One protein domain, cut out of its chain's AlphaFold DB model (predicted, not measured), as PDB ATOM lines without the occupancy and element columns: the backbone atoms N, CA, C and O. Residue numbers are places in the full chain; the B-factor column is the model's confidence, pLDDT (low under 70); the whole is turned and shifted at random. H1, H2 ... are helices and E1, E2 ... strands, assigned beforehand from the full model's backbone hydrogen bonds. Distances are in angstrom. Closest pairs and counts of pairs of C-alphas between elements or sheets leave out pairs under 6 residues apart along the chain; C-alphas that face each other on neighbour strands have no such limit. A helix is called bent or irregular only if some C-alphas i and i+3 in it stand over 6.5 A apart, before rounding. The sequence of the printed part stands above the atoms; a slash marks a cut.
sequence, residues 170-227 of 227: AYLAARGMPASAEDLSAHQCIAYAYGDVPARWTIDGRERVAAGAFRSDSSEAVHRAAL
ATOM      1  N   ALA A 170       9.122 -16.938  -4.322       95.44
ATOM      2  CA  ALA A 170      10.435 -17.572  -4.178       95.44
ATOM      3  C   ALA A 170      11.135 -17.832  -5.525       95.44
ATOM      4  O   ALA A 170      12.354 -17.712  -5.622       95.44
ATOM      5  N   TYR A 171      10.374 -18.157  -6.575       94.56
ATOM      6  CA  TYR A 171      10.926 -18.333  -7.916       94.56
ATOM      7  C   TYR A 171      11.446 -17.001  -8.467       94.56
ATOM      8  O   TYR A 171      12.579 -16.933  -8.943       94.56
ATOM      9  N   LEU A 172      10.650 -15.937  -8.338       95.31
ATOM     10  CA  LEU A 172      11.028 -14.594  -8.785       95.31
ATOM     11  C   LEU A 172      12.209 -14.031  -7.983       95.31
ATOM     12  O   LEU A 172      13.084 -13.396  -8.560       95.31
ATOM     13  N   ALA A 173      12.295 -14.315  -6.682       96.44
ATOM     14  CA  ALA A 173      13.448 -13.929  -5.866       96.44
ATOM     15  C   ALA A 173      14.755 -14.593  -6.342       96.44
ATOM     16  O   ALA A 173      15.815 -13.975  -6.289       96.44
ATOM     17  N   ALA A 174      14.682 -15.837  -6.829       95.81
ATOM     18  CA  ALA A 174      15.844 -16.584  -7.307       95.81
ATOM     19  C   ALA A 174      16.204 -16.309  -8.779       95.81
ATOM     20  O   ALA A 174      17.366 -16.448  -9.160       95.81
ATOM     21  N   ARG A 175      15.221 -15.983  -9.627       94.81
ATOM     22  CA  ARG A 175      15.391 -15.860 -11.089       94.81
ATOM     23  C   ARG A 175      15.205 -14.441 -11.628       94.81
ATOM     24  O   ARG A 175      15.479 -14.228 -12.802       94.81
ATOM     25  N   GLY A 176      14.783 -13.498 -10.793       96.06
ATOM     26  CA  GLY A 176      14.409 -12.146 -11.201       96.06
ATOM     27  C   GLY A 176      12.958 -12.052 -11.683       96.06
ATOM     28  O   GLY A 176      12.333 -13.051 -12.041       96.06
ATOM     29  N   MET A 177      12.418 -10.832 -11.670       95.38
ATOM     30  CA  MET A 177      11.130 -10.510 -12.286       95.38
ATOM     31  C   MET A 177      11.356 -10.180 -13.768       95.38
ATOM     32  O   MET A 177      12.182  -9.307 -14.042       95.38
ATOM     33  N   PRO A 178      10.645 -10.820 -14.717       94.12
ATOM     34  CA  PRO A 178      10.720 -10.430 -16.121       94.12
ATOM     35  C   PRO A 178      10.199  -8.996 -16.294       94.12
ATOM     36  O   PRO A 178       9.129  -8.656 -15.781       94.12
ATOM     37  N   ALA A 179      10.952  -8.154 -17.005       93.00
ATOM     38  CA  ALA A 179      10.576  -6.766 -17.289       93.00
ATOM     39  C   ALA A 179       9.788  -6.643 -18.606       93.00
ATOM     40  O   ALA A 179       9.104  -5.646 -18.835       93.00
ATOM     41  N   SER A 180       9.884  -7.659 -19.464       91.94
ATOM     42  CA  SER A 180       9.232  -7.747 -20.768       91.94
ATOM     43  C   SER A 180       8.759  -9.174 -21.072       91.94
ATOM     44  O   SER A 180       9.146 -10.141 -20.413       91.94
ATOM     45  N   ALA A 181       7.925  -9.325 -22.103       90.75
ATOM     46  CA  ALA A 181       7.479 -10.637 -22.569       90.75
ATOM     47  C   ALA A 181       8.631 -11.477 -23.156       90.75
ATOM     48  O   ALA A 181       8.586 -12.706 -23.113       90.75
ATOM     49  N   GLU A 182       9.654 -10.831 -23.715       90.12
ATOM     50  CA  GLU A 182      10.854 -11.462 -24.270       90.12
ATOM     51  C   GLU A 182      11.677 -12.196 -23.203       90.12
ATOM     52  O   GLU A 182      12.192 -13.293 -23.463       90.12
ATOM     53  N   ASP A 183      11.734 -11.642 -21.990       92.06
ATOM     54  CA  ASP A 183      12.489 -12.209 -20.868       92.06
ATOM     55  C   ASP A 183      11.972 -13.599 -20.470       92.06
ATOM     56  O   ASP A 183      12.728 -14.425 -19.957       92.06
ATOM     57  N   LEU A 184      10.705 -13.914 -20.771       91.44
ATOM     58  CA  LEU A 184      10.089 -15.212 -20.468       91.44
ATOM     59  C   LEU A 184      10.815 -16.395 -21.121       91.44
ATOM     60  O   LEU A 184      10.737 -17.509 -20.608       91.44
ATOM     61  N   SER A 185      11.557 -16.167 -22.209       89.25
ATOM     62  CA  SER A 185      12.397 -17.196 -22.840       89.25
ATOM     63  C   SER A 185      13.533 -17.697 -21.935       89.25
ATOM     64  O   SER A 185      13.986 -18.830 -22.096       89.25
ATOM     65  N   ALA A 186      13.960 -16.888 -20.959       90.56
ATOM     66  CA  ALA A 186      14.957 -17.250 -19.951       90.56
ATOM     67  C   ALA A 186      14.336 -17.842 -18.667       90.56
ATOM     68  O   ALA A 186      15.061 -18.290 -17.770       90.56
ATOM     69  N   HIS A 187      13.004 -17.869 -18.569       92.88
ATOM     70  CA  HIS A 187      12.270 -18.412 -17.430       92.88
ATOM     71  C   HIS A 187      11.762 -19.836 -17.689       92.88
ATOM     72  O   HIS A 187      11.703 -20.322 -18.812       92.88
ATOM     73  N   GLN A 188      11.406 -20.531 -16.609       92.31
ATOM     74  CA  GLN A 188      10.779 -21.848 -16.662       92.31
ATOM     75  C   GLN A 188       9.269 -21.651 -16.704       92.31
ATOM     76  O   GLN A 188       8.629 -21.455 -15.671       92.31
ATOM     77  N   CYS A 189       8.714 -21.669 -17.908       93.06
ATOM     78  CA  CYS A 189       7.287 -21.497 -18.112       93.06
ATOM     79  C   CYS A 189       6.533 -22.801 -17.822       93.06
ATOM     80  O   CYS A 189       6.890 -23.867 -18.321       93.06
ATOM     81  N   ILE A 190       5.454 -22.698 -17.051       93.25
ATOM     82  CA  ILE A 190       4.492 -23.778 -16.814       93.25
ATOM     83  C   ILE A 190       3.273 -23.455 -17.663       93.25
ATOM     84  O   ILE A 190       2.697 -22.376 -17.511       93.25
ATOM     85  N   ALA A 191       2.900 -24.343 -18.583       91.25
ATOM     86  CA  ALA A 191       1.949 -23.966 -19.620       91.25
ATOM     87  C   ALA A 191       0.792 -24.948 -19.799       91.25
ATOM     88  O   ALA A 191       0.960 -26.166 -19.770       91.25
ATOM     89  N   TYR A 192      -0.386 -24.378 -20.045       88.19
ATOM     90  CA  TYR A 192      -1.563 -25.117 -20.463       88.19
ATOM     91  C   TYR A 192      -1.474 -25.459 -21.952       88.19
ATOM     92  O   TYR A 192      -1.292 -24.552 -22.770       88.19
ATOM     93  N   ALA A 193      -1.576 -26.735 -22.316       85.38
ATOM     94  CA  ALA A 193      -1.562 -27.171 -23.709       85.38
ATOM     95  C   ALA A 193      -2.175 -28.554 -23.891       85.38
ATOM     96  O   ALA A 193      -2.173 -29.372 -22.978       85.38
ATOM     97  N   TYR A 194      -2.597 -28.831 -25.121       78.81
ATOM     98  CA  TYR A 194      -3.152 -30.115 -25.515       78.81
ATOM     99  C   TYR A 194      -2.254 -30.824 -26.524       78.81
ATOM    100  O   TYR A 194      -1.874 -30.236 -27.541       78.81
ATOM    101  N   GLY A 195      -1.947 -32.095 -26.255       75.38
ATOM    102  CA  GLY A 195      -1.111 -32.927 -27.121       75.38
ATOM    103  C   GLY A 195       0.208 -32.249 -27.517       75.38
ATOM    104  O   GLY A 195       0.844 -31.544 -26.726       75.38
ATOM    105  N   ASP A 196       0.594 -32.414 -28.779       77.62
ATOM    106  CA  ASP A 196       1.864 -31.900 -29.305       77.62
ATOM    107  C   ASP A 196       1.817 -30.419 -29.716       77.62
ATOM    108  O   ASP A 196       2.803 -29.879 -30.218       77.62
ATOM    109  N   VAL A 197       0.702 -29.717 -29.478       78.38
ATOM    110  CA  VAL A 197       0.567 -28.302 -29.845       78.38
ATOM    111  C   VAL A 197       1.371 -27.430 -28.873       78.38
ATOM    112  O   VAL A 197       1.098 -27.460 -27.668       78.38
ATOM    113  N   PRO A 198       2.332 -26.612 -29.352       79.88
ATOM    114  CA  PRO A 198       3.084 -25.708 -28.491       79.88
ATOM    115  C   PRO A 198       2.152 -24.784 -27.707       79.88
ATOM    116  O   PRO A 198       1.242 -24.182 -28.279       79.88
ATOM    117  N   ALA A 199       2.393 -24.644 -26.403       84.62
ATOM    118  CA  ALA A 199       1.614 -23.732 -25.580       84.62
ATOM    119  C   ALA A 199       1.900 -22.286 -26.005       84.62
ATOM    120  O   ALA A 199       3.044 -21.831 -25.920       84.62
ATOM    121  N   ARG A 200       0.873 -21.572 -26.473       87.25
ATOM    122  CA  ARG A 200       0.991 -20.174 -26.903       87.25
ATOM    123  C   ARG A 200       0.326 -19.239 -25.908       87.25
ATOM    124  O   ARG A 200      -0.818 -19.442 -25.505       87.25
ATOM    125  N   TRP A 201       1.044 -18.192 -25.541       90.31
ATOM    126  CA  TRP A 201       0.550 -17.080 -24.747       90.31
ATOM    127  C   TRP A 201       0.403 -15.857 -25.637       90.31
ATOM    128  O   TRP A 201       1.293 -15.545 -26.422       90.31
ATOM    129  N   THR A 202      -0.715 -15.153 -25.503       88.94
ATOM    130  CA  THR A 202      -0.897 -13.839 -26.121       88.94
ATOM    131  C   THR A 202      -0.572 -12.787 -25.074       88.94
ATOM    132  O   THR A 202      -1.320 -12.649 -24.107       88.94
ATOM    133  N   ILE A 203       0.536 -12.072 -25.259       89.56
ATOM    134  CA  ILE A 203       1.000 -11.003 -24.367       89.56
ATOM    135  C   ILE A 203       1.146  -9.754 -25.231       89.56
ATOM    136  O   ILE A 203       1.782  -9.811 -26.285       89.56
ATOM    137  N   ASP A 204       0.484  -8.665 -24.844       87.50
ATOM    138  CA  ASP A 204       0.463  -7.398 -25.591       87.50
ATOM    139  C   ASP A 204       0.095  -7.564 -27.078       87.50
ATOM    140  O   ASP A 204       0.689  -6.972 -27.979       87.50
ATOM    141  N   GLY A 205      -0.875  -8.444 -27.355       85.88
ATOM    142  CA  GLY A 205      -1.353  -8.736 -28.711       85.88
ATOM    143  C   GLY A 205      -0.406  -9.587 -29.567       85.88
ATOM    144  O   GLY A 205      -0.717  -9.843 -30.728       85.88
ATOM    145  N   ARG A 206       0.723 -10.055 -29.022       88.44
ATOM    146  CA  ARG A 206       1.681 -10.923 -29.723       88.44
ATOM    147  C   ARG A 206       1.640 -12.339 -29.168       88.44
ATOM    148  O   ARG A 206       1.644 -12.536 -27.954       88.44
ATOM    149  N   GLU A 207       1.637 -13.328 -30.055       88.56
ATOM    150  CA  GLU A 207       1.792 -14.726 -29.654       88.56
ATOM    151  C   GLU A 207       3.247 -15.038 -29.298       88.56
ATOM    152  O   GLU A 207       4.182 -14.653 -30.001       88.56
ATOM    153  N   ARG A 208       3.430 -15.772 -28.203       88.69
ATOM    154  CA  ARG A 208       4.715 -16.262 -27.704       88.69
ATOM    155  C   ARG A 208       4.570 -17.724 -27.320       88.69
ATOM    156  O   ARG A 208       3.558 -18.108 -26.744       88.69
ATOM    157  N   VAL A 209       5.574 -18.539 -27.620       86.62
ATOM    158  CA  VAL A 209       5.600 -19.936 -27.175       86.62
ATOM    159  C   VAL A 209       6.179 -19.985 -25.767       86.62
ATOM    160  O   VAL A 209       7.264 -19.458 -25.529       86.62
ATOM    161  N   ALA A 210       5.456 -20.607 -24.841       86.06
ATOM    162  CA  ALA A 210       5.934 -20.808 -23.482       86.06
ATOM    163  C   ALA A 210       7.099 -21.812 -23.480       86.06
ATOM    164  O   ALA A 210       6.952 -22.942 -23.951       86.06
ATOM    165  N   ALA A 211       8.251 -21.400 -22.949       81.50
ATOM    166  CA  ALA A 211       9.454 -22.224 -22.876       81.50
ATOM    167  C   ALA A 211       9.601 -22.828 -21.472       81.50
ATOM    168  O   ALA A 211       9.821 -22.109 -20.502       81.50
ATOM    169  N   GLY A 212       9.468 -24.147 -21.339       81.12
ATOM    170  CA  GLY A 212       9.650 -24.819 -20.055       81.12
ATOM    171  C   GLY A 212       9.335 -26.307 -20.098       81.12
ATOM    172  O   GLY A 212       8.787 -26.822 -21.072       81.12
ATOM    173  N   ALA A 213       9.727 -27.004 -19.032       81.25
ATOM    174  CA  ALA A 213       9.640 -28.460 -18.960       81.25
ATOM    175  C   ALA A 213       8.254 -28.985 -18.549       81.25
ATOM    176  O   ALA A 213       7.979 -30.167 -18.737       81.25
ATOM    177  N   PHE A 214       7.382 -28.139 -17.984       88.75
ATOM    178  CA  PHE A 214       6.074 -28.563 -17.485       88.75
ATOM    179  C   PHE A 214       4.941 -28.060 -18.379       88.75
ATOM    180  O   PHE A 214       4.729 -26.854 -18.536       88.75
ATOM    181  N   ARG A 215       4.165 -29.003 -18.913       90.12
ATOM    182  CA  ARG A 215       2.949 -28.746 -19.686       90.12
ATOM    183  C   ARG A 215       1.833 -29.664 -19.203       90.12
ATOM    184  O   ARG A 215       2.098 -30.810 -18.855       90.12
ATOM    185  N   SER A 216       0.603 -29.165 -19.189       89.94
ATOM    186  CA  SER A 216      -0.578 -29.962 -18.852       89.94
ATOM    187  C   SER A 216      -1.805 -29.451 -19.597       89.94
ATOM    188  O   SER A 216      -1.935 -28.257 -19.850       89.94
ATOM    189  N   ASP A 217      -2.713 -30.357 -19.926       87.88
ATOM    190  CA  ASP A 217      -4.050 -30.082 -20.447       87.88
ATOM    191  C   ASP A 217      -5.068 -29.766 -19.343       87.88
ATOM    192  O   ASP A 217      -6.247 -29.578 -19.636       87.88
ATOM    193  N   SER A 218      -4.619 -29.654 -18.089       88.12
ATOM    194  CA  SER A 218      -5.436 -29.232 -16.960       88.12
ATOM    195  C   SER A 218      -4.982 -27.887 -16.407       88.12
ATOM    196  O   SER A 218      -3.847 -27.715 -15.951       88.12
ATOM    197  N   SER A 219      -5.895 -26.913 -16.406       86.81
ATOM    198  CA  SER A 219      -5.607 -25.577 -15.875       86.81
ATOM    199  C   SER A 219      -5.347 -25.615 -14.369       86.81
ATOM    200  O   SER A 219      -4.532 -24.846 -13.869       86.81
ATOM    201  N   GLU A 220      -5.990 -26.544 -13.658       89.25
ATOM    202  CA  GLU A 220      -5.785 -26.757 -12.224       89.25
ATOM    203  C   GLU A 220      -4.379 -27.299 -11.934       89.25
ATOM    204  O   GLU A 220      -3.709 -26.835 -11.010       89.25
ATOM    205  N   ALA A 221      -3.883 -28.230 -12.756       91.06
ATOM    206  CA  ALA A 221      -2.522 -28.745 -12.623       91.06
ATOM    207  C   ALA A 221      -1.471 -27.653 -12.885       91.06
ATOM    208  O   ALA A 221      -0.519 -27.525 -12.116       91.06
ATOM    209  N   VAL A 222      -1.665 -26.830 -13.923       91.38
ATOM    210  CA  VAL A 222      -0.792 -25.676 -14.216       91.38
ATOM    211  C   VAL A 222      -0.787 -24.686 -13.052       91.38
ATOM    212  O   VAL A 222       0.283 -24.259 -12.617       91.38
ATOM    213  N   HIS A 223      -1.961 -24.359 -12.512       90.00
ATOM    214  CA  HIS A 223      -2.102 -23.452 -11.374       90.00
ATOM    215  C   HIS A 223      -1.372 -23.975 -10.127       90.00
ATOM    216  O   HIS A 223      -0.563 -23.255  -9.544       90.00
ATOM    217  N   ARG A 224      -1.575 -25.247  -9.760       90.88
ATOM    218  CA  ARG A 224      -0.896 -25.872  -8.608       90.88
ATOM    219  C   ARG A 224       0.608 -26.030  -8.803       90.88
ATOM    220  O   ARG A 224       1.362 -25.933  -7.843       90.88
ATOM    221  N   ALA A 225       1.070 -26.274 -10.026       90.69
ATOM    222  CA  ALA A 225       2.502 -26.309 -10.301       90.69
ATOM    223  C   ALA A 225       3.125 -24.909 -10.122       90.69
ATOM    224  O   ALA A 225       4.214 -24.781  -9.554       90.69
ATOM    225  N   ALA A 226       2.406 -23.857 -10.529       87.50
ATOM    226  CA  ALA A 226       2.859 -22.470 -10.460       87.50
ATOM    227  C   ALA A 226       2.802 -21.821  -9.064       87.50
ATOM    228  O   ALA A 226       3.471 -20.803  -8.882       87.50
ATOM    229  N   LEU A 227       2.072 -22.387  -8.089       80.81
ATOM    230  CA  LEU A 227       1.866 -21.842  -6.729       80.81
ATOM    231  C   LEU A 227       2.406 -22.730  -5.615       80.81
ATOM    232  O   LEU A 227       3.161 -22.213  -4.765       80.81
TER     233      LEU A 227
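What this domain is: This is residues 170 to 227 of the 227 residues of the protein "LysR family transcriptional regulator" of Sphingomonas sp. BHC-A (UniProt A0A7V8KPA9). Two strands side by side, E1 and E4, with the last helix, H3, packed on them, make a small core; the hairpin of E2 and E3 is set off from it, and the first stretch, with the short helices H1 and H2, runs along another side. H1 is the outlying part, with its centre 14.7 A from the mean of the C-alphas, while the centre of E1 is nearest to it at 5.1 A. The printed part has 58 residues, with three named helices and four named strands in the order H1, H2, E1, E2, E3, E4, H3; the sheet of E1 and E4 is parallel, that of E2 and E3 antiparallel, and the class is mixed, helices and strands. The whole is compact, with a radius of gyration of the C-alphas of 11.6 A and spans of 30 by 26 by 16 A.

Where its parts are: H1, residues 170 to 175, begins with C-alpha 170 at (10.435, -17.572, -4.178) and is 8.7 A long. H2, residues 182 to 186, measures 8.3 A; it is neither bent nor irregular, but only just: C-alphas 182 and 185 are 6.1 A apart. E1, residues 190 to 192, begins with C-alpha 190 at (4.492, -23.778, -16.814) and measures 7.2 A. E2, residues 200 to 203, measures 9.5 A, and E3, residues 206 to 209, measures 10.2 A. E4, residues 214 to 216, measures 6.9 A. H3, residues 219 to 226, measures 10.5 A and ends with C-alpha 226 at (2.859, -22.470, -10.460).

How they stand to each other: E1 and E4 are parallel neighbours at 19 degrees; N 191 and O 214 are within hydrogen-bond range at 3.1 A, as are N 216 and O 191 at 3.1 A. The closest C-alphas of E1 and H3 are those of Tyr 192 and Ser 219, 6.1 A apart. The closest C-alphas of E4 and H3 are those of Ser 216 and Val 222, 6.3 A apart. E2 and E3 are an antiparallel hairpin at 143 degrees, with N 201 and O 208 at 2.8 A and N 206 and O 203 at 2.9 A. E1 and E2 are only just apart, at 8.3 A. H2 and E3 are near each other, with 5 pairs of C-alphas within 10 A. H1 and H2 are apart, and so are H1 and H3. In H1 and H3 every O i to N i+4 pair is within hydrogen-bond range; in H2 0 of 1 is, beside 2 of 2 O i to N i+3 pairs.

The domain as a whole: The two C-alphas farthest apart are those of Ala 173 and Gly 195, at 32.0 A, while those of Ala 170 and Leu 227, the chain's last residue, are 9.9 A apart. The printed part has no cut. No link is long; those from H1 to H2 and from E1 to E2 are short, and the others are tight. The mean pLDDT of the printed part is 88.8, and no printed residue is under 70.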